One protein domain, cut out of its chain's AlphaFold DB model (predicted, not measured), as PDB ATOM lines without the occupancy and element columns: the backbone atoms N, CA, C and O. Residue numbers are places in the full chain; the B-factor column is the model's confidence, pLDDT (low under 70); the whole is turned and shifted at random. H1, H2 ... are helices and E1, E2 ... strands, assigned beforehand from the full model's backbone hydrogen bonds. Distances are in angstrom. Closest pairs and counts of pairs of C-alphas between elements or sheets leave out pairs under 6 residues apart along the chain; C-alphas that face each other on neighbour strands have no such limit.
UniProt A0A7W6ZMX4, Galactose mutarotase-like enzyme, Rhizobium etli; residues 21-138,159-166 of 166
ATOM      1  N   HIS A  21      48.606   9.696  29.756       98.06
ATOM      2  CA  HIS A  21      48.148  10.654  30.773       98.06
ATOM      3  C   HIS A  21      49.325  11.402  31.445       98.06
ATOM      4  O   HIS A  21      49.469  11.367  32.672       98.06
ATOM      5  N   PRO A  22      50.248  12.024  30.679       98.25
ATOM      6  CA  PRO A  22      51.388  12.721  31.260       98.25
ATOM      7  C   PRO A  22      50.954  14.033  31.931       98.25
ATOM      8  O   PRO A  22      50.206  14.823  31.356       98.25
ATOM      9  N   ALA A  23      51.476  14.278  33.132       98.25
ATOM     10  CA  ALA A  23      51.272  15.508  33.890       98.25
ATOM     11  C   ALA A  23      52.526  16.389  33.835       98.25
ATOM     12  O   ALA A  23      53.637  15.915  34.084       98.25
ATOM     13  N   PHE A  24      52.348  17.679  33.560       98.06
ATOM     14  CA  PHE A  24      53.414  18.680  33.516       98.06
ATOM     15  C   PHE A  24      53.126  19.788  34.515       98.06
ATOM     16  O   PHE A  24      51.977  20.170  34.702       98.06
ATOM     17  N   VAL A  25      54.163  20.326  35.152       97.69
ATOM     18  CA  VAL A  25      53.996  21.393  36.146       97.69
ATOM     19  C   VAL A  25      53.291  22.623  35.557       97.69
ATOM     20  O   VAL A  25      53.536  23.025  34.415       97.69
ATOM     21  N   TRP A  26      52.398  23.209  36.347       97.56
ATOM     22  CA  TRP A  26      51.658  24.429  36.031       97.56
ATOM     23  C   TRP A  26      51.642  25.311  37.289       97.56
ATOM     24  O   TRP A  26      51.036  24.913  38.287       97.56
ATOM     25  N   PRO A  27      52.329  26.475  37.294       97.31
ATOM     26  CA  PRO A  27      53.131  27.063  36.210       97.31
ATOM     27  C   PRO A  27      54.407  26.285  35.872       97.31
ATOM     28  O   PRO A  27      55.014  25.641  36.727       97.31
ATOM     29  N   LEU A  28      54.839  26.394  34.612       97.31
ATOM     30  CA  LEU A  28      56.164  25.963  34.177       97.31
ATOM     31  C   LEU A  28      57.258  26.730  34.946       97.31
ATOM     32  O   LEU A  28      57.067  27.906  35.293       97.31
ATOM     33  N   PRO A  29      58.426  26.110  35.203       95.81
ATOM     34  CA  PRO A  29      59.513  26.756  35.937       95.81
ATOM     35  C   PRO A  29      59.976  28.035  35.231       95.81
ATOM     36  O   PRO A  29      60.282  28.005  34.048       95.81
ATOM     37  N   GLY A  30      60.030  29.163  35.946       94.62
ATOM     38  CA  GLY A  30      60.367  30.473  35.362       94.62
ATOM     39  C   GLY A  30      59.178  31.237  34.758       94.62
ATOM     40  O   GLY A  30      59.353  32.354  34.274       94.62
ATOM     41  N   ALA A  31      57.964  30.683  34.825       95.81
ATOM     42  CA  ALA A  31      56.741  31.320  34.336       95.81
ATOM     43  C   ALA A  31      55.673  31.541  35.424       95.81
ATOM     44  O   ALA A  31      54.486  31.672  35.122       95.81
ATOM     45  N   ALA A  32      56.073  31.587  36.698       94.19
ATOM     46  CA  ALA A  32      55.153  31.856  37.802       94.19
ATOM     47  C   ALA A  32      54.396  33.182  37.598       94.19
ATOM     48  O   ALA A  32      54.986  34.190  37.212       94.19
ATOM     49  N   GLY A  33      53.081  33.166  37.832       92.19
ATOM     50  CA  GLY A  33      52.206  34.330  37.653       92.19
ATOM     51  C   GLY A  33      51.932  34.731  36.197       92.19
ATOM     52  O   GLY A  33      51.215  35.703  35.973       92.19
ATOM     53  N   ARG A  34      52.469  34.010  35.201       96.12
ATOM     54  CA  ARG A  34      52.212  34.281  33.780       96.12
ATOM     55  C   ARG A  34      51.063  33.408  33.263       96.12
ATOM     56  O   ARG A  34      51.035  32.212  33.581       96.12
ATOM     57  N   PRO A  35      50.162  33.950  32.423       97.25
ATOM     58  CA  PRO A  35      49.144  33.149  31.755       97.25
ATOM     59  C   PRO A  35      49.791  32.020  30.952       97.25
ATOM     60  O   PRO A  35      50.683  32.264  30.137       97.25
ATOM     61  N   HIS A  36      49.355  30.787  31.205       98.31
ATOM     62  CA  HIS A  36      49.743  29.636  30.401       98.31
ATOM     63  C   HIS A  36      48.671  29.369  29.360       98.31
ATOM     64  O   HIS A  36      47.483  29.560  29.615       98.31
ATOM     65  N   THR A  37      49.092  28.911  28.192       98.62
ATOM     66  CA  THR A  37      48.194  28.631  27.081       98.62
ATOM     67  C   THR A  37      48.464  27.272  26.472       98.62
ATOM     68  O   THR A  37      49.611  26.821  26.459       98.62
ATOM     69  N   ILE A  38      47.412  26.674  25.919       98.81
ATOM     70  CA  ILE A  38      47.515  25.636  24.898       98.81
ATOM     71  C   ILE A  38      47.302  26.304  23.540       98.81
ATOM     72  O   ILE A  38      46.316  27.015  23.356       98.81
ATOM     73  N   THR A  39      48.217  26.075  22.604       98.69
ATOM     74  CA  THR A  39      48.069  26.483  21.202       98.69
ATOM     75  C   THR A  39      48.099  25.241  20.325       98.69
ATOM     76  O   THR A  39      49.104  24.536  20.331       98.69
ATOM     77  N   LEU A  40      47.021  24.959  19.601       98.88
ATOM     78  CA  LEU A  40      46.933  23.854  18.648       98.88
ATOM     79  C   LEU A  40      47.634  24.235  17.341       98.88
ATOM     80  O   LEU A  40      47.403  25.324  16.817       98.88
ATOM     81  N   ASP A  41      48.454  23.334  16.797       98.50
ATOM     82  CA  ASP A  41      49.228  23.595  15.571       98.50
ATOM     83  C   ASP A  41      48.318  23.805  14.341       98.50
ATOM     84  O   ASP A  41      48.726  24.431  13.366       98.50
ATOM     85  N   ASN A  42      47.079  23.301  14.386       98.50
ATOM     86  CA  ASN A  42      46.100  23.403  13.303       98.50
ATOM     87  C   ASN A  42      45.154  24.613  13.409       98.50
ATOM     88  O   ASN A  42      44.221  24.703  12.611       98.50
ATOM     89  N   GLU A  43      45.334  25.483  14.410       98.69
ATOM     90  CA  GLU A  43      44.470  26.647  14.677       98.69
ATOM     91  C   GLU A  43      42.975  26.301  14.875       98.69
ATOM     92  O   GLU A  43      42.098  27.158  14.755       98.69
ATOM     93  N   GLY A  44      42.665  25.037  15.181       98.38
ATOM     94  CA  GLY A  44      41.298  24.533  15.262       98.38
ATOM     95  C   GLY A  44      40.544  24.972  16.518       98.38
ATOM     96  O   GLY A  44      41.124  25.313  17.545       98.38
ATOM     97  N   GLU A  45      39.218  24.885  16.461       98.75
ATOM     98  CA  GLU A  45      38.319  25.161  17.589       98.75
ATOM     99  C   GLU A  45      37.471  23.917  17.893       98.75
ATOM    100  O   GLU A  45      36.277  23.870  17.583       98.75
ATOM    101  N   PRO A  46      38.090  22.836  18.409       98.50
ATOM    102  CA  PRO A  46      37.388  21.582  18.625       98.50
ATOM    103  C   PRO A  46      36.277  21.739  19.666       98.50
ATOM    104  O   PRO A  46      36.468  22.319  20.736       98.50
ATOM    105  N   ALA A  47      35.113  21.162  19.369       98.31
ATOM    106  CA  ALA A  47      34.006  21.125  20.313       98.31
ATOM    107  C   ALA A  47      34.404  20.371  21.592       98.31
ATOM    108  O   ALA A  47      35.055  19.322  21.544       98.31
ATOM    109  N   LEU A  48      33.976  20.909  22.728       98.44
ATOM    110  CA  LEU A  48      34.251  20.367  24.050       98.44
ATOM    111  C   LEU A  48      33.169  19.351  24.429       98.44
ATOM    112  O   LEU A  48      31.982  19.636  24.301       98.44
ATOM    113  N   VAL A  49      33.556  18.204  24.975       97.62
ATOM    114  CA  VAL A  49      32.649  17.305  25.703       97.62
ATOM    115  C   VAL A  49      33.110  17.157  27.150       97.62
ATOM    116  O   VAL A  49      34.270  17.409  27.485       97.62
ATOM    117  N   ARG A  50      32.180  16.783  28.027       97.38
ATOM    118  CA  ARG A  50      32.420  16.621  29.467       97.38
ATOM    119  C   ARG A  50      32.016  15.233  29.926       97.38
ATOM    120  O   ARG A  50      31.313  14.515  29.217       97.38
ATOM    121  N   LEU A  51      32.464  14.883  31.125       95.88
ATOM    122  CA  LEU A  51      32.030  13.668  31.791       95.88
ATOM    123  C   LEU A  51      30.746  13.908  32.593       95.88
ATOM    124  O   LEU A  51      30.554  14.965  33.191       95.88
ATOM    125  N   GLU A  52      29.901  12.887  32.651       92.88
ATOM    126  CA  GLU A  52      28.746  12.779  33.536       92.88
ATOM    127  C   GLU A  52      28.779  11.395  34.192       92.88
ATOM    128  O   GLU A  52      28.729  10.369  33.514       92.88
ATOM    129  N   GLY A  53      28.964  11.346  35.515       91.25
ATOM    130  CA  GLY A  53      29.113  10.075  36.236       91.25
ATOM    131  C   GLY A  53      30.311   9.225  35.781       91.25
ATOM    132  O   GLY A  53      30.272   8.005  35.902       91.25
ATOM    133  N   GLY A  54      31.359   9.853  35.232       91.44
ATOM    134  CA  GLY A  54      32.538   9.170  34.680       91.44
ATOM    135  C   GLY A  54      32.384   8.673  33.235       91.44
ATOM    136  O   GLY A  54      33.304   8.052  32.710       91.44
ATOM    137  N   LEU A  55      31.251   8.951  32.586       94.81
ATOM    138  CA  LEU A  55      30.980   8.621  31.184       94.81
ATOM    139  C   LEU A  55      31.036   9.877  30.314       94.81
ATOM    140  O   LEU A  55      30.715  10.959  30.792       94.81
ATOM    141  N   ILE A  56      31.391   9.754  29.035       95.50
ATOM    142  CA  ILE A  56      31.294  10.865  28.078       95.50
ATOM    143  C   ILE A  56      29.825  11.262  27.928       95.50
ATOM    144  O   ILE A  56      28.993  10.439  27.542       95.50
ATOM    145  N   ASN A  57      29.506  12.528  28.185       95.31
ATOM    146  CA  ASN A  57      28.235  13.099  27.769       95.31
ATOM    147  C   ASN A  57      28.348  13.497  26.281       95.31
ATOM    148  O   ASN A  57      29.205  14.320  25.943       95.31
ATOM    149  N   PRO A  58      27.515  12.938  25.382       90.06
ATOM    150  CA  PRO A  58      27.603  13.209  23.947       90.06
ATOM    151  C   PRO A  58      27.184  14.640  23.567       90.06
ATOM    152  O   PRO A  58      27.409  15.066  22.433       90.06
ATOM    153  N   ALA A  59      26.575  15.398  24.487       94.44
ATOM    154  CA  ALA A  59      26.231  16.794  24.267       94.44
ATOM    155  C   ALA A  59      27.500  17.657  24.188       94.44
ATOM    156  O   ALA A  59      28.170  17.926  25.187       94.44
ATOM    157  N   SER A  60      27.809  18.123  22.978       94.44
ATOM    158  CA  SER A  60      28.930  19.027  22.741       94.44
ATOM    159  C   SER A  60      28.645  20.439  23.250       94.44
ATOM    160  O   SER A  60      27.575  20.999  23.006       94.44
ATOM    161  N   LEU A  61      29.649  21.040  23.871       98.12
ATOM    162  CA  LEU A  61      29.716  22.440  24.258       98.12
ATOM    163  C   LEU A  61      30.572  23.226  23.249       98.12
ATOM    164  O   LEU A  61      31.400  22.630  22.546       98.12
ATOM    165  N   PRO A  62      30.418  24.562  23.183       98.06
ATOM    166  CA  PRO A  62      31.305  25.412  22.399       98.06
ATOM    167  C   PRO A  62      32.783  25.193  22.743       98.06
ATOM    168  O   PRO A  62      33.131  24.909  23.893       98.06
ATOM    169  N   SER A  63      33.639  25.346  21.735       98.56
ATOM    170  CA  SER A  63      35.089  25.320  21.909       98.56
ATOM    171  C   SER A  63      35.533  26.442  22.858       98.56
ATOM    172  O   SER A  63      35.087  27.578  22.697       98.56
ATOM    173  N   PRO A  64      36.422  26.163  23.826       98.44
ATOM    174  CA  PRO A  64      37.095  27.197  24.600       98.44
ATOM    175  C   PRO A  64      38.335  27.754  23.873       98.44
ATOM    176  O   PRO A  64      38.923  28.727  24.338       98.44
ATOM    177  N   PHE A  65      38.754  27.130  22.766       98.75
ATOM    178  CA  PHE A  65      39.783  27.658  21.875       98.75
ATOM    179  C   PHE A  65      39.189  28.723  20.950       98.75
ATOM    180  O   PHE A  65      38.100  28.512  20.415       98.75
ATOM    181  N   ASP A  66      39.951  29.793  20.724       98.62
ATOM    182  CA  ASP A  66      39.760  30.793  19.664       98.62
ATOM    183  C   ASP A  66      40.998  30.747  18.761       98.62
ATOM    184  O   ASP A  66      42.121  30.937  19.240       98.62
ATOM    185  N   LYS A  67      40.819  30.411  17.479       98.31
ATOM    186  CA  LYS A  67      41.906  30.209  16.497       98.31
ATOM    187  C   LYS A  67      43.033  29.312  17.028       98.31
ATOM    188  O   LYS A  67      44.215  29.655  16.982       98.31
ATOM    189  N   GLY A  68      42.657  28.184  17.632       98.50
ATOM    190  CA  GLY A  68      43.581  27.220  18.233       98.50
ATOM    191  C   GLY A  68      44.245  27.659  19.527       98.50
ATOM    192  O   GLY A  68      45.049  26.896  20.056       98.50
ATOM    193  N   ARG A  69      43.923  28.828  20.087       98.69
ATOM    194  CA  ARG A  69      44.496  29.309  21.348       98.69
ATOM    195  C   ARG A  69      43.499  29.191  22.497       98.69
ATOM    196  O   ARG A  69      42.405  29.738  22.446       98.69
ATOM    197  N   LEU A  70      43.932  28.542  23.574       98.75
ATOM    198  CA  LEU A  70      43.231  28.447  24.851       98.75
ATOM    199  C   LEU A  70      44.108  29.040  25.952       98.75
ATOM    200  O   LEU A  70      45.194  28.525  26.225       98.75
ATOM    201  N   VAL A  71      43.635  30.100  26.606       98.56
ATOM    202  CA  VAL A  71      44.240  30.594  27.850       98.56
ATOM    203  C   VAL A  71      43.727  29.737  28.999       98.56
ATOM    204  O   VAL A  71      42.522  29.621  29.191       98.56
ATOM    205  N   LEU A  72      44.638  29.114  29.740       98.38
ATOM    206  CA  LEU A  72      44.284  28.186  30.804       98.38
ATOM    207  C   LEU A  72      43.848  28.933  32.066       98.38
ATOM    208  O   LEU A  72      44.554  29.819  32.548       98.38
ATOM    209  N   ASP A  73      42.729  28.495  32.633       97.19
ATOM    210  CA  ASP A  73      42.216  28.942  33.926       97.19
ATOM    211  C   ASP A  73      41.813  27.718  34.761       97.19
ATOM    212  O   ASP A  73      41.238  26.759  34.240       97.19
ATOM    213  N   HIS A  74      42.131  27.720  36.058       96.62
ATOM    214  CA  HIS A  74      41.824  26.598  36.948       96.62
ATOM    215  C   HIS A  74      40.315  26.313  37.056       96.62
ATOM    216  O   HIS A  74      39.936  25.148  37.193       96.62
ATOM    217  N   ALA A  75      39.454  27.327  36.927       97.25
ATOM    218  CA  ALA A  75      38.000  27.171  36.967       97.25
ATOM    219  C   ALA A  75      37.463  26.315  35.802       97.25
ATOM    220  O   ALA A  75      36.416  25.676  35.918       97.25
ATOM    221  N   MET A  76      38.200  26.216  34.686       97.25
ATOM    222  CA  MET A  76      37.815  25.376  33.540       97.25
ATOM    223  C   MET A  76      37.770  23.876  33.874       97.25
ATOM    224  O   MET A  76      37.142  23.105  33.140       97.25
ATOM    225  N   PHE A  77      38.416  23.465  34.968       97.56
ATOM    226  CA  PHE A  77      38.561  22.070  35.393       97.56
ATOM    227  C   PHE A  77      37.691  21.711  36.611       97.56
ATOM    228  O   PHE A  77      37.749  20.587  37.100       97.56
ATOM    229  N   GLU A  78      36.835  22.625  37.088       96.06
ATOM    230  CA  GLU A  78      35.864  22.337  38.161       96.06
ATOM    231  C   GLU A  78      34.845  21.261  37.760       96.06
ATOM    232  O   GLU A  78      34.334  20.531  38.608       96.06
ATOM    233  N   LYS A  79      34.571  21.142  36.456       95.06
ATOM    234  CA  LYS A  79      33.684  20.131  35.859       95.06
ATOM    235  C   LYS A  79      34.465  18.971  35.237       95.06
ATOM    236  O   LYS A  79      34.081  18.472  34.180       95.06
ATOM    237  N   ASP A  80      35.557  18.575  35.887       95.69
ATOM    238  CA  ASP A  80      36.447  17.500  35.440       95.69
ATOM    239  C   ASP A  80      37.163  17.831  34.108       95.69
ATOM    240  O   ASP A  80      37.312  19.003  33.742       95.69
ATOM    241  N   ALA A  81      37.654  16.817  33.395       97.31
ATOM    242  CA  ALA A  81      38.439  16.967  32.172       97.31
ATOM    243  C   ALA A  81      37.707  17.771  31.086       97.31
ATOM    244  O   ALA A  81      36.489  17.671  30.902       97.31
ATOM    245  N   MET A  82      38.470  18.566  30.339       98.50
ATOM    246  CA  MET A  82      38.052  19.073  29.036       98.50
ATOM    247  C   MET A  82      38.444  18.050  27.983       98.50
ATOM    248  O   MET A  82      39.632  17.802  27.799       98.50
ATOM    249  N   ILE A  83      37.465  17.457  27.306       98.56
ATOM    250  CA  ILE A  83      37.703  16.384  26.341       98.56
ATOM    251  C   ILE A  83      37.345  16.887  24.946       98.56
ATOM    252  O   ILE A  83      36.274  17.448  24.725       98.56
ATOM    253  N   PHE A  84      38.244  16.655  23.997       98.38
ATOM    254  CA  PHE A  84      38.142  17.038  22.594       98.38
ATOM    255  C   PHE A  84      38.263  15.765  21.749       98.38
ATOM    256  O   PHE A  84      39.368  15.361  21.376       98.38
ATOM    257  N   PRO A  85      37.141  15.085  21.441       97.12
ATOM    258  CA  PRO A  85      37.184  13.805  20.737       97.12
ATOM    259  C   PRO A  85      37.717  13.913  19.303       97.12
ATOM    260  O   PRO A  85      38.078  12.913  18.697       97.12
ATOM    261  N   ARG A  86      37.733  15.104  18.702       96.94
ATOM    262  CA  ARG A  86      38.270  15.340  17.355       96.94
ATOM    263  C   ARG A  86      38.570  16.818  17.153       96.94
ATOM    264  O   ARG A  86      38.024  17.658  17.859       96.94
ATOM    265  N   GLY A  87      39.378  17.123  16.140       97.88
ATOM    266  CA  GLY A  87      39.629  18.494  15.683       97.88
ATOM    267  C   GLY A  87      40.762  19.221  16.408       97.88
ATOM    268  O   GLY A  87      41.147  20.297  15.966       97.88
ATOM    269  N   ALA A  88      41.341  18.625  17.456       98.38
ATOM    270  CA  ALA A  88      42.493  19.190  18.162       98.38
ATOM    271  C   ALA A  88      43.811  19.117  17.357       98.38
ATOM    272  O   ALA A  88      44.787  19.761  17.725       98.38
ATOM    273  N   GLY A  89      43.835  18.352  16.260       98.06
ATOM    274  CA  GLY A  89      45.039  18.128  15.461       98.06
ATOM    275  C   GLY A  89      45.974  17.087  16.077       98.06
ATOM    276  O   GLY A  89      45.595  16.344  16.980       98.06
ATOM    277  N   ASP A  90      47.190  17.022  15.549       98.12
ATOM    278  CA  ASP A  90      48.255  16.091  15.932       98.12
ATOM    279  C   ASP A  90      49.403  16.779  16.690       98.12
ATOM    280  O   ASP A  90      50.395  16.143  17.032       98.12
ATOM    281  N   GLY A  91      49.280  18.068  17.004       98.25
ATOM    282  CA  GLY A  91      50.331  18.824  17.668       98.25
ATOM    283  C   GLY A  91      49.799  20.028  18.424       98.25
ATOM    284  O   GLY A  91      48.802  20.642  18.042       98.25
ATOM    285  N   LEU A  92      50.478  20.363  19.519       98.75
ATOM    286  CA  LEU A  92      50.172  21.550  20.310       98.75
ATOM    287  C   LEU A  92      51.406  22.095  21.026       98.75
ATOM    288  O   LEU A  92      52.416  21.411  21.191       98.75
ATOM    289  N   ARG A  93      51.304  23.319  21.538       98.62
ATOM    290  CA  ARG A  93      52.263  23.922  22.464       98.62
ATOM    291  C   ARG A  93      51.590  24.256  23.789       98.62
ATOM    292  O   ARG A  93      50.550  24.904  23.796       98.62
ATOM    293  N   TYR A  94      52.219  23.874  24.896       98.75
ATOM    294  CA  TYR A  94      51.863  24.296  26.251       98.75
ATOM    295  C   TYR A  94      52.941  25.221  26.806       98.75
ATOM    296  O   TYR A  94      54.114  24.857  26.821       98.75
ATOM    297  N   GLY A  95      52.576  26.405  27.284       98.00
ATOM    298  CA  GLY A  95      53.529  27.266  27.981       98.00
ATOM    299  C   GLY A  95      53.048  28.689  28.183       98.00
ATOM    300  O   GLY A  95      51.895  29.007  27.904       98.00
ATOM    301  N   ALA A  96      53.945  29.540  28.674       95.94
ATOM    302  CA  ALA A  96      53.693  30.967  28.820       95.94
ATOM    303  C   ALA A  96      54.276  31.732  27.628       95.94
ATOM    304  O   ALA A  96      55.396  31.472  27.192       95.94
ATOM    305  N   GLU A  97      53.526  32.698  27.108       91.19
ATOM    306  CA  GLU A  97      53.952  33.512  25.969       91.19
ATOM    307  C   GLU A  97      55.258  34.259  26.270       91.19
ATOM    308  O   GLU A  97      55.345  34.949  27.284       91.19
ATOM    309  N   GLY A  98      56.274  34.105  25.411       90.44
ATOM    310  CA  GLY A  98      57.616  34.666  25.618       90.44
ATOM    311  C   GLY A  98      58.376  34.043  26.798       90.44
ATOM    312  O   GLY A  98      59.146  34.731  27.470       90.44
ATOM    313  N   GLY A  99      58.071  32.798  27.153       93.00
ATOM    314  CA  GLY A  99      58.718  32.057  28.228       93.00
ATOM    315  C   GLY A  99      58.865  30.571  27.885       93.00
ATOM    316  O   GLY A  99      58.697  30.194  26.723       93.00
ATOM    317  N   PRO A 100      59.139  29.722  28.890       95.44
ATOM    318  CA  PRO A 100      59.313  28.293  28.679       95.44
ATOM    319  C   PRO A 100      58.054  27.676  28.071       95.44
ATOM    320  O   PRO A 100      56.920  28.025  28.426       95.44
ATOM    321  N   SER A 101      58.264  26.720  27.175       97.38
ATOM    322  CA  SER A 101      57.188  25.981  26.535       97.38
ATOM    323  C   SER A 101      57.571  24.536  26.244       97.38
ATOM    324  O   SER A 101      58.741  24.169  26.136       97.38
ATOM    325  N   LEU A 102      56.542  23.711  26.131       98.31
ATOM    326  CA  LEU A 102      56.603  22.320  25.733       98.31
ATOM    327  C   LEU A 102      55.859  22.182  24.409       98.31
ATOM    328  O   LEU A 102      54.682  22.543  24.322       98.31
ATOM    329  N   ARG A 103      56.527  21.667  23.379       98.25
ATOM    330  CA  ARG A 103      55.900  21.341  22.097       98.25
ATOM    331  C   ARG A 103      55.601  19.852  22.037       98.25
ATOM    332  O   ARG A 103      56.488  19.035  22.257       98.25
ATOM    333  N   PHE A 104      54.358  19.528  21.719       98.62
ATOM    334  CA  PHE A 104      53.845  18.178  21.594       98.62
ATOM    335  C   PHE A 104      53.608  17.826  20.131       98.62
ATOM    336  O   PHE A 104      53.203  18.670  19.330       98.62
ATOM    337  N   GLN A 105      53.840  16.558  19.818       98.62
ATOM    338  CA  GLN A 105      53.471  15.917  18.561       98.62
ATOM    339  C   GLN A 105      52.902  14.537  18.869       98.62
ATOM    340  O   GLN A 105      53.438  13.840  19.733       98.62
ATOM    341  N   PHE A 106      51.833  14.160  18.183       98.56
ATOM    342  CA  PHE A 106      51.017  12.985  18.440       98.56
ATOM    343  C   PHE A 106      50.962  12.106  17.191       98.56
ATOM    344  O   PHE A 106      50.675  12.566  16.092       98.56
ATOM    345  N   GLU A 107      51.195  10.813  17.365       98.44
ATOM    346  CA  GLU A 107      51.103   9.813  16.307       98.44
ATOM    347  C   GLU A 107      49.991   8.834  16.669       98.44
ATOM    348  O   GLU A 107      50.060   8.161  17.703       98.44
ATOM    349  N   ASN A 108      48.981   8.744  15.799       98.06
ATOM    350  CA  ASN A 108      47.837   7.847  15.958       98.06
ATOM    351  C   ASN A 108      47.024   8.094  17.250       98.06
ATOM    352  O   ASN A 108      46.488   7.152  17.823       98.06
ATOM    353  N   LEU A 109      46.921   9.347  17.713       98.38
ATOM    354  CA  LEU A 109      46.179   9.748  18.922       98.38
ATOM    355  C   LEU A 109      45.236  10.930  18.601       98.38
ATOM    356  O   LEU A 109      45.584  12.082  18.854       98.38
ATOM    357  N   PRO A 110      44.075  10.677  17.969       97.25
ATOM    358  CA  PRO A 110      43.199  11.726  17.434       97.25
ATOM    359  C   PRO A 110      42.367  12.474  18.487       97.25
ATOM    360  O   PRO A 110      41.711  13.466  18.157       97.25
ATOM    361  N   ASN A 111      42.323  11.978  19.724       98.38
ATOM    362  CA  ASN A 111      41.565  12.578  20.813       98.38
ATOM    363  C   ASN A 111      42.526  13.320  21.751       98.38
ATOM    364  O   ASN A 111      43.625  12.839  22.021       98.38
ATOM    365  N   LEU A 112      42.092  14.455  22.293       98.75
ATOM    366  CA  LEU A 112      42.839  15.201  23.304       98.75
ATOM    367  C   LEU A 112      41.972  15.376  24.545       98.75
ATOM    368  O   LEU A 112      40.813  15.770  24.431       98.75
ATOM    369  N   ALA A 113      42.543  15.175  25.724       98.56
ATOM    370  CA  ALA A 113      41.983  15.702  26.955       98.56
ATOM    371  C   ALA A 113      42.983  16.592  27.685       98.56
ATOM    372  O   ALA A 113      44.196  16.391  27.644       98.56
ATOM    373  N   LEU A 114      42.438  17.608  28.343       98.81
ATOM    374  CA  LEU A 114      43.156  18.477  29.253       98.81
ATOM    375  C   LEU A 114      42.518  18.326  30.625       98.81
ATOM    376  O   LEU A 114      41.301  18.483  30.770       98.81
ATOM    377  N   TRP A 115      43.330  18.062  31.637       98.62
ATOM    378  CA  TRP A 115      42.827  17.848  32.985       98.62
ATOM    379  C   TRP A 115      43.791  18.365  34.038       98.62
ATOM    380  O   TRP A 115      45.007  18.281  33.908       98.62
ATOM    381  N   THR A 116      43.246  18.863  35.134       98.44
ATOM    382  CA  THR A 116      43.989  18.988  36.379       98.44
ATOM    383  C   THR A 116      43.038  18.750  37.530       98.44
ATOM    384  O   THR A 116      41.860  19.111  37.464       98.44
ATOM    385  N   LYS A 117      43.544  18.160  38.610       97.19
ATOM    386  CA  LYS A 117      42.797  18.139  39.860       97.19
ATOM    387  C   LYS A 117      42.729  19.578  40.392       97.19
ATOM    388  O   LYS A 117      43.784  20.193  40.536       97.19
ATOM    389  N   PRO A 118      41.548  20.114  40.751       95.50
ATOM    390  CA  PRO A 118      41.450  21.449  41.335       95.50
ATOM    391  C   PRO A 118      42.430  21.647  42.505       95.50
ATOM    392  O   PRO A 118      42.483  20.834  43.431       95.50
ATOM    393  N   GLY A 119      43.237  22.709  42.426       93.94
ATOM    394  CA  GLY A 119      44.298  23.028  43.389       93.94
ATOM    395  C   GLY A 119      45.634  22.299  43.181       93.94
ATOM    396  O   GLY A 119      46.566  22.534  43.948       93.94
ATOM    397  N   ALA A 120      45.765  21.427  42.177       96.62
ATOM    398  CA  ALA A 120      47.022  20.749  41.881       96.62
ATOM    399  C   ALA A 120      47.959  21.609  41.006       96.62
ATOM    400  O   ALA A 120      47.496  22.301  40.099       96.62
ATOM    401  N   PRO A 121      49.287  21.541  41.220       96.75
ATOM    402  CA  PRO A 121      50.269  22.362  40.507       96.75
ATOM    403  C   PRO A 121      50.716  21.725  39.179       96.75
ATOM    404  O   PRO A 121      51.901  21.731  38.838       96.75
ATOM    405  N   PHE A 122      49.794  21.099  38.448       98.44
ATOM    406  CA  PHE A 122      50.088  20.457  37.169       98.44
ATOM    407  C   PHE A 122      48.919  20.573  36.197       98.44
ATOM    408  O   PHE A 122      47.781  20.783  36.603       98.44
ATOM    409  N   LEU A 123      49.207  20.383  34.917       98.75
ATOM    410  CA  LEU A 123      48.244  20.125  33.860       98.75
ATOM    411  C   LEU A 123      48.584  18.783  33.213       98.75
ATOM    412  O   LEU A 123      49.729  18.543  32.824       98.75
ATOM    413  N   CYS A 124      47.590  17.922  33.077       98.81
ATOM    414  CA  CYS A 124      47.652  16.749  32.227       98.81
ATOM    415  C   CYS A 124      47.276  17.131  30.799       98.81
ATOM    416  O   CYS A 124      46.268  17.801  30.566       98.81
ATOM    417  N   ILE A 125      48.119  16.709  29.861       98.81
ATOM    418  CA  ILE A 125      47.911  16.865  28.422       98.81
ATOM    419  C   ILE A 125      47.869  15.460  27.859       98.81
ATOM    420  O   ILE A 125      48.895  14.784  27.791       98.81
ATOM    421  N   GLU A 126      46.678  15.007  27.512       98.69
ATOM    422  CA  GLU A 126      46.404  13.588  27.384       98.69
ATOM    423  C   GLU A 126      45.981  13.242  25.955       98.69
ATOM    424  O   GLU A 126      44.814  13.411  25.591       98.69
ATOM    425  N   PRO A 127      46.922  12.800  25.106       98.38
ATOM    426  CA  PRO A 127      46.593  12.325  23.774       98.38
ATOM    427  C   PRO A 127      46.088  10.878  23.851       98.38
ATOM    428  O   PRO A 127      46.754   9.998  24.413       98.38
ATOM    429  N   TRP A 128      44.915  10.625  23.274       98.44
ATOM    430  CA  TRP A 128      44.258   9.317  23.276       98.44
ATOM    431  C   TRP A 128      43.844   8.862  21.871       98.44
ATOM    432  O   TRP A 128      43.669   9.654  20.947       98.44
ATOM    433  N   HIS A 129      43.648   7.555  21.742       98.06
ATOM    434  CA  HIS A 129      42.956   6.874  20.659       98.06
ATOM    435  C   HIS A 129      41.942   5.916  21.284       98.06
ATOM    436  O   HIS A 129      42.242   4.766  21.616       98.06
ATOM    437  N   GLY A 130      40.745   6.437  21.504       95.12
ATOM    438  CA  GLY A 130      39.739   5.829  22.362       95.12
ATOM    439  C   GLY A 130      39.291   6.828  23.420       95.12
ATOM    440  O   GLY A 130      40.031   7.729  23.809       95.12
ATOM    441  N   THR A 131      38.061   6.669  23.889       92.06
ATOM    442  CA  THR A 131      37.472   7.533  24.920       92.06
ATOM    443  C   THR A 131      36.827   6.692  26.018       92.06
ATOM    444  O   THR A 131      36.677   5.472  25.877       92.06
ATOM    445  N   ALA A 132      36.462   7.330  27.133       91.75
ATOM    446  CA  ALA A 132      35.588   6.700  28.116       91.75
ATOM    447  C   ALA A 132      34.251   6.296  27.464       91.75
ATOM    448  O   ALA A 132      33.873   6.815  26.414       91.75
ATOM    449  N   ALA A 133      33.536   5.349  28.072       93.50
ATOM    450  CA  ALA A 133      32.228   4.947  27.564       93.50
ATOM    451  C   ALA A 133      31.260   6.143  27.547       93.50
ATOM    452  O   ALA A 133      31.322   7.005  28.421       93.50
ATOM    453  N   GLU A 134      30.374   6.195  26.554       94.25
ATOM    454  CA  GLU A 134      29.372   7.255  26.432       94.25
ATOM    455  C   GLU A 134      28.144   6.967  27.300       94.25
ATOM    456  O   GLU A 134      27.686   5.825  27.410       94.25
ATOM    457  N   ALA A 135      27.577   8.014  27.895       94.06
ATOM    458  CA  ALA A 135      26.307   7.942  28.598       94.06
ATOM    459  C   ALA A 135      25.192   7.532  27.620       94.06
ATOM    460  O   ALA A 135      25.003   8.153  26.576       94.06
ATOM    461  N   GLY A 136      24.467   6.459  27.949       93.06
ATOM    462  CA  GLY A 136      23.463   5.868  27.055       93.06
ATOM    463  C   GLY A 136      24.042   5.103  25.857       93.06
ATOM    464  O   GLY A 136      23.275   4.630  25.019       93.06
ATOM    465  N   GLY A 137      25.369   4.969  25.771       90.94
ATOM    466  CA  GLY A 137      26.057   4.199  24.741       90.94
ATOM    467  C   GLY A 137      26.057   2.690  25.005       90.94
ATOM    468  O   GLY A 137      25.575   2.194  26.026       90.94
ATOM    469  N   SER A 138      26.631   1.945  24.062       92.38
ATOM    470  CA  SER A 138      26.774   0.492  24.174       92.38
ATOM    471  C   SER A 138      27.821   0.088  25.217       92.38
ATOM    472  O   SER A 138      28.868   0.725  25.360       92.38
ATOM    473  N   ALA A 159      52.256   7.052  19.627       98.69
ATOM    474  CA  ALA A 159      53.373   7.792  20.192       98.69
ATOM    475  C   ALA A 159      53.029   9.248  20.474       98.69
ATOM    476  O   ALA A 159      52.177   9.846  19.822       98.69
ATOM    477  N   PHE A 160      53.759   9.833  21.418       98.56
ATOM    478  CA  PHE A 160      53.869  11.278  21.509       98.56
ATOM    479  C   PHE A 160      55.315  11.702  21.757       98.56
ATOM    480  O   PHE A 160      56.115  10.994  22.382       98.56
ATOM    481  N   THR A 161      55.658  12.890  21.284       98.50
ATOM    482  CA  THR A 161      56.937  13.543  21.559       98.50
ATOM    483  C   THR A 161      56.686  14.835  22.309       98.50
ATOM    484  O   THR A 161      55.685  15.502  22.069       98.50
ATOM    485  N   VAL A 162      57.594  15.160  23.229       98.12
ATOM    486  CA  VAL A 162      57.625  16.440  23.934       98.12
ATOM    487  C   VAL A 162      59.013  17.026  23.762       98.12
ATOM    488  O   VAL A 162      60.001  16.388  24.127       98.12
ATOM    489  N   GLU A 163      59.072  18.222  23.199       97.44
ATOM    490  CA  GLU A 163      60.278  19.028  23.066       97.44
ATOM    491  C   GLU A 163      60.194  20.200  24.037       97.44
ATOM    492  O   GLU A 163      59.153  20.845  24.160       97.44
ATOM    493  N   ILE A 164      61.290  20.476  24.739       93.94
ATOM    494  CA  ILE A 164      61.382  21.600  25.669       93.94
ATOM    495  C   ILE A 164      62.000  22.770  24.910       93.94
ATOM    496  O   ILE A 164      63.072  22.629  24.324       93.94
ATOM    497  N   SER A 165      61.343  23.925  24.928       84.88
ATOM    498  CA  SER A 165      61.877  25.187  24.412       84.88
ATOM    499  C   SER A 165      61.934  26.203  25.551       84.88
ATOM    500  O   SER A 165      60.972  26.327  26.313       84.88
ATOM    501  N   GLN A 166      63.071  26.885  25.691       61.66
ATOM    502  CA  GLN A 166      63.276  27.954  26.672       61.66
ATOM    503  C   GLN A 166      63.185  29.324  26.016       61.66
ATOM    504  O   GLN A 166      63.661  29.442  24.865       61.66
TER     505      GLN A 166
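What this domain is: This is residues 21 to 138 and 159 to 166 of the 166 residues of the protein "Galactose mutarotase-like enzyme" of Rhizobium etli (UniProt A0A7W6ZMX4). Two antiparallel sheets lie face to face as a sandwich, one of five strands and one of four, with their strands running nearly along the same line; the small hairpin E3 and E4 sits beside E6, at one edge of the four-strand sheet, and the short helix H1 only grazes that same sheet. The five-strand sheet has the order E5 - E2 - E7 - E8 - E11 and the other E1 - E10 - E9 - E6. The printed part has 126 residues, with eleven named strands and one named helix in the order E1 E2 E3 E4 E5 H1 E6 E7 E8 E9 E10 E11, and the class is mostly strand. It is compact, with a radius of gyration of the C-alphas of 14.1 A, and the C-alphas span 46 by 30 by 24 A.

Where its parts are: The printed part begins at His 21, and E1 takes residues 23 to 25, with C-alpha 23 at (51.272, 15.508, 33.890). E2, residues 36 to 40, is 13.4 A from first to last C-alpha. E3, residues 48 to 52, measures 13.3 A, and E4, residues 55 to 61, measures 15.5 A. E5 is residues 69 to 71, H1 is residues 74 to 77, and E6 is residues 82 to 84. E7, residues 91 to 96, is 16.8 A long, and E8, residues 101 to 107, is 20.1 A long. E9 is residues 111 to 115, 13.3 A. E10, residues 122 to 129, is the longest strand by residues and runs 22.5 A, from C-alpha 122 at (50.088, 20.457, 37.169). E11, residues 159 to 165, is 19.8 A long and ends with C-alpha 165 at (61.877, 25.187, 24.412).

How they stand to each other: In the five-strand sheet E5 and E11 are the edge strands. E5 and E2 are antiparallel at 161 degrees, with N 70 and O 38 2.8 A apart, within hydrogen-bond range. E2 and E7 are antiparallel at 162 degrees, with N 37 and O 95 at 2.8 A. E7 and E8 form a hairpin, with N 102 and O 94 at 2.8 A. E8 and E11 are antiparallel neighbours, with N 107 and O 159 at 2.8 A. The other sheet of the sandwich, two sheets face to face, has its best plane 12 degrees from that of the first, and the parts that face each other are 9.8 A apart centre to centre. Between the sheets, the closest C-alphas of E8 and E10 are those of Phe 106 and Pro 127, 7.0 A apart. E10 has staggered pairing: residues 122 to 124 pair with E1, with N 123 and O 24 at 2.8 A, and residues 124 to 128 pair with E9, with N 124 and O 115 at 2.7 A. E9 and E10 form a hairpin. E9 and E6 are antiparallel at 171 degrees, with N 84 and O 112 at 2.8 A. The closest C-alphas of E3 and E6 are those of Val 49 and Ile 83, 5.2 A apart. The hairpin E3 and E4 has N 52 and O 55 at 2.8 A. H1 only grazes the four-strand sheet, with its residues 74 to 77, and the C-alphas of Phe 77 and Trp 115, the closest of H1 and E9, are 6.5 A apart. H1 is too short for an O i to N i+4 pair; its 1 pair of O i and N i+3 is within range.

The domain as a whole: The two C-alphas farthest apart are those of Gly 30 and Ser 138, 46.4 A. Residues 139 to 158 are cut out and not printed, and C-alphas 138 and 159 stand 27.9 A apart across the cut, on the link from E10 to E11. Of the links that are printed whole, no link is long. The mean pLDDT of the printed part is 96.5, and residue 166, the chain's last, is under 70.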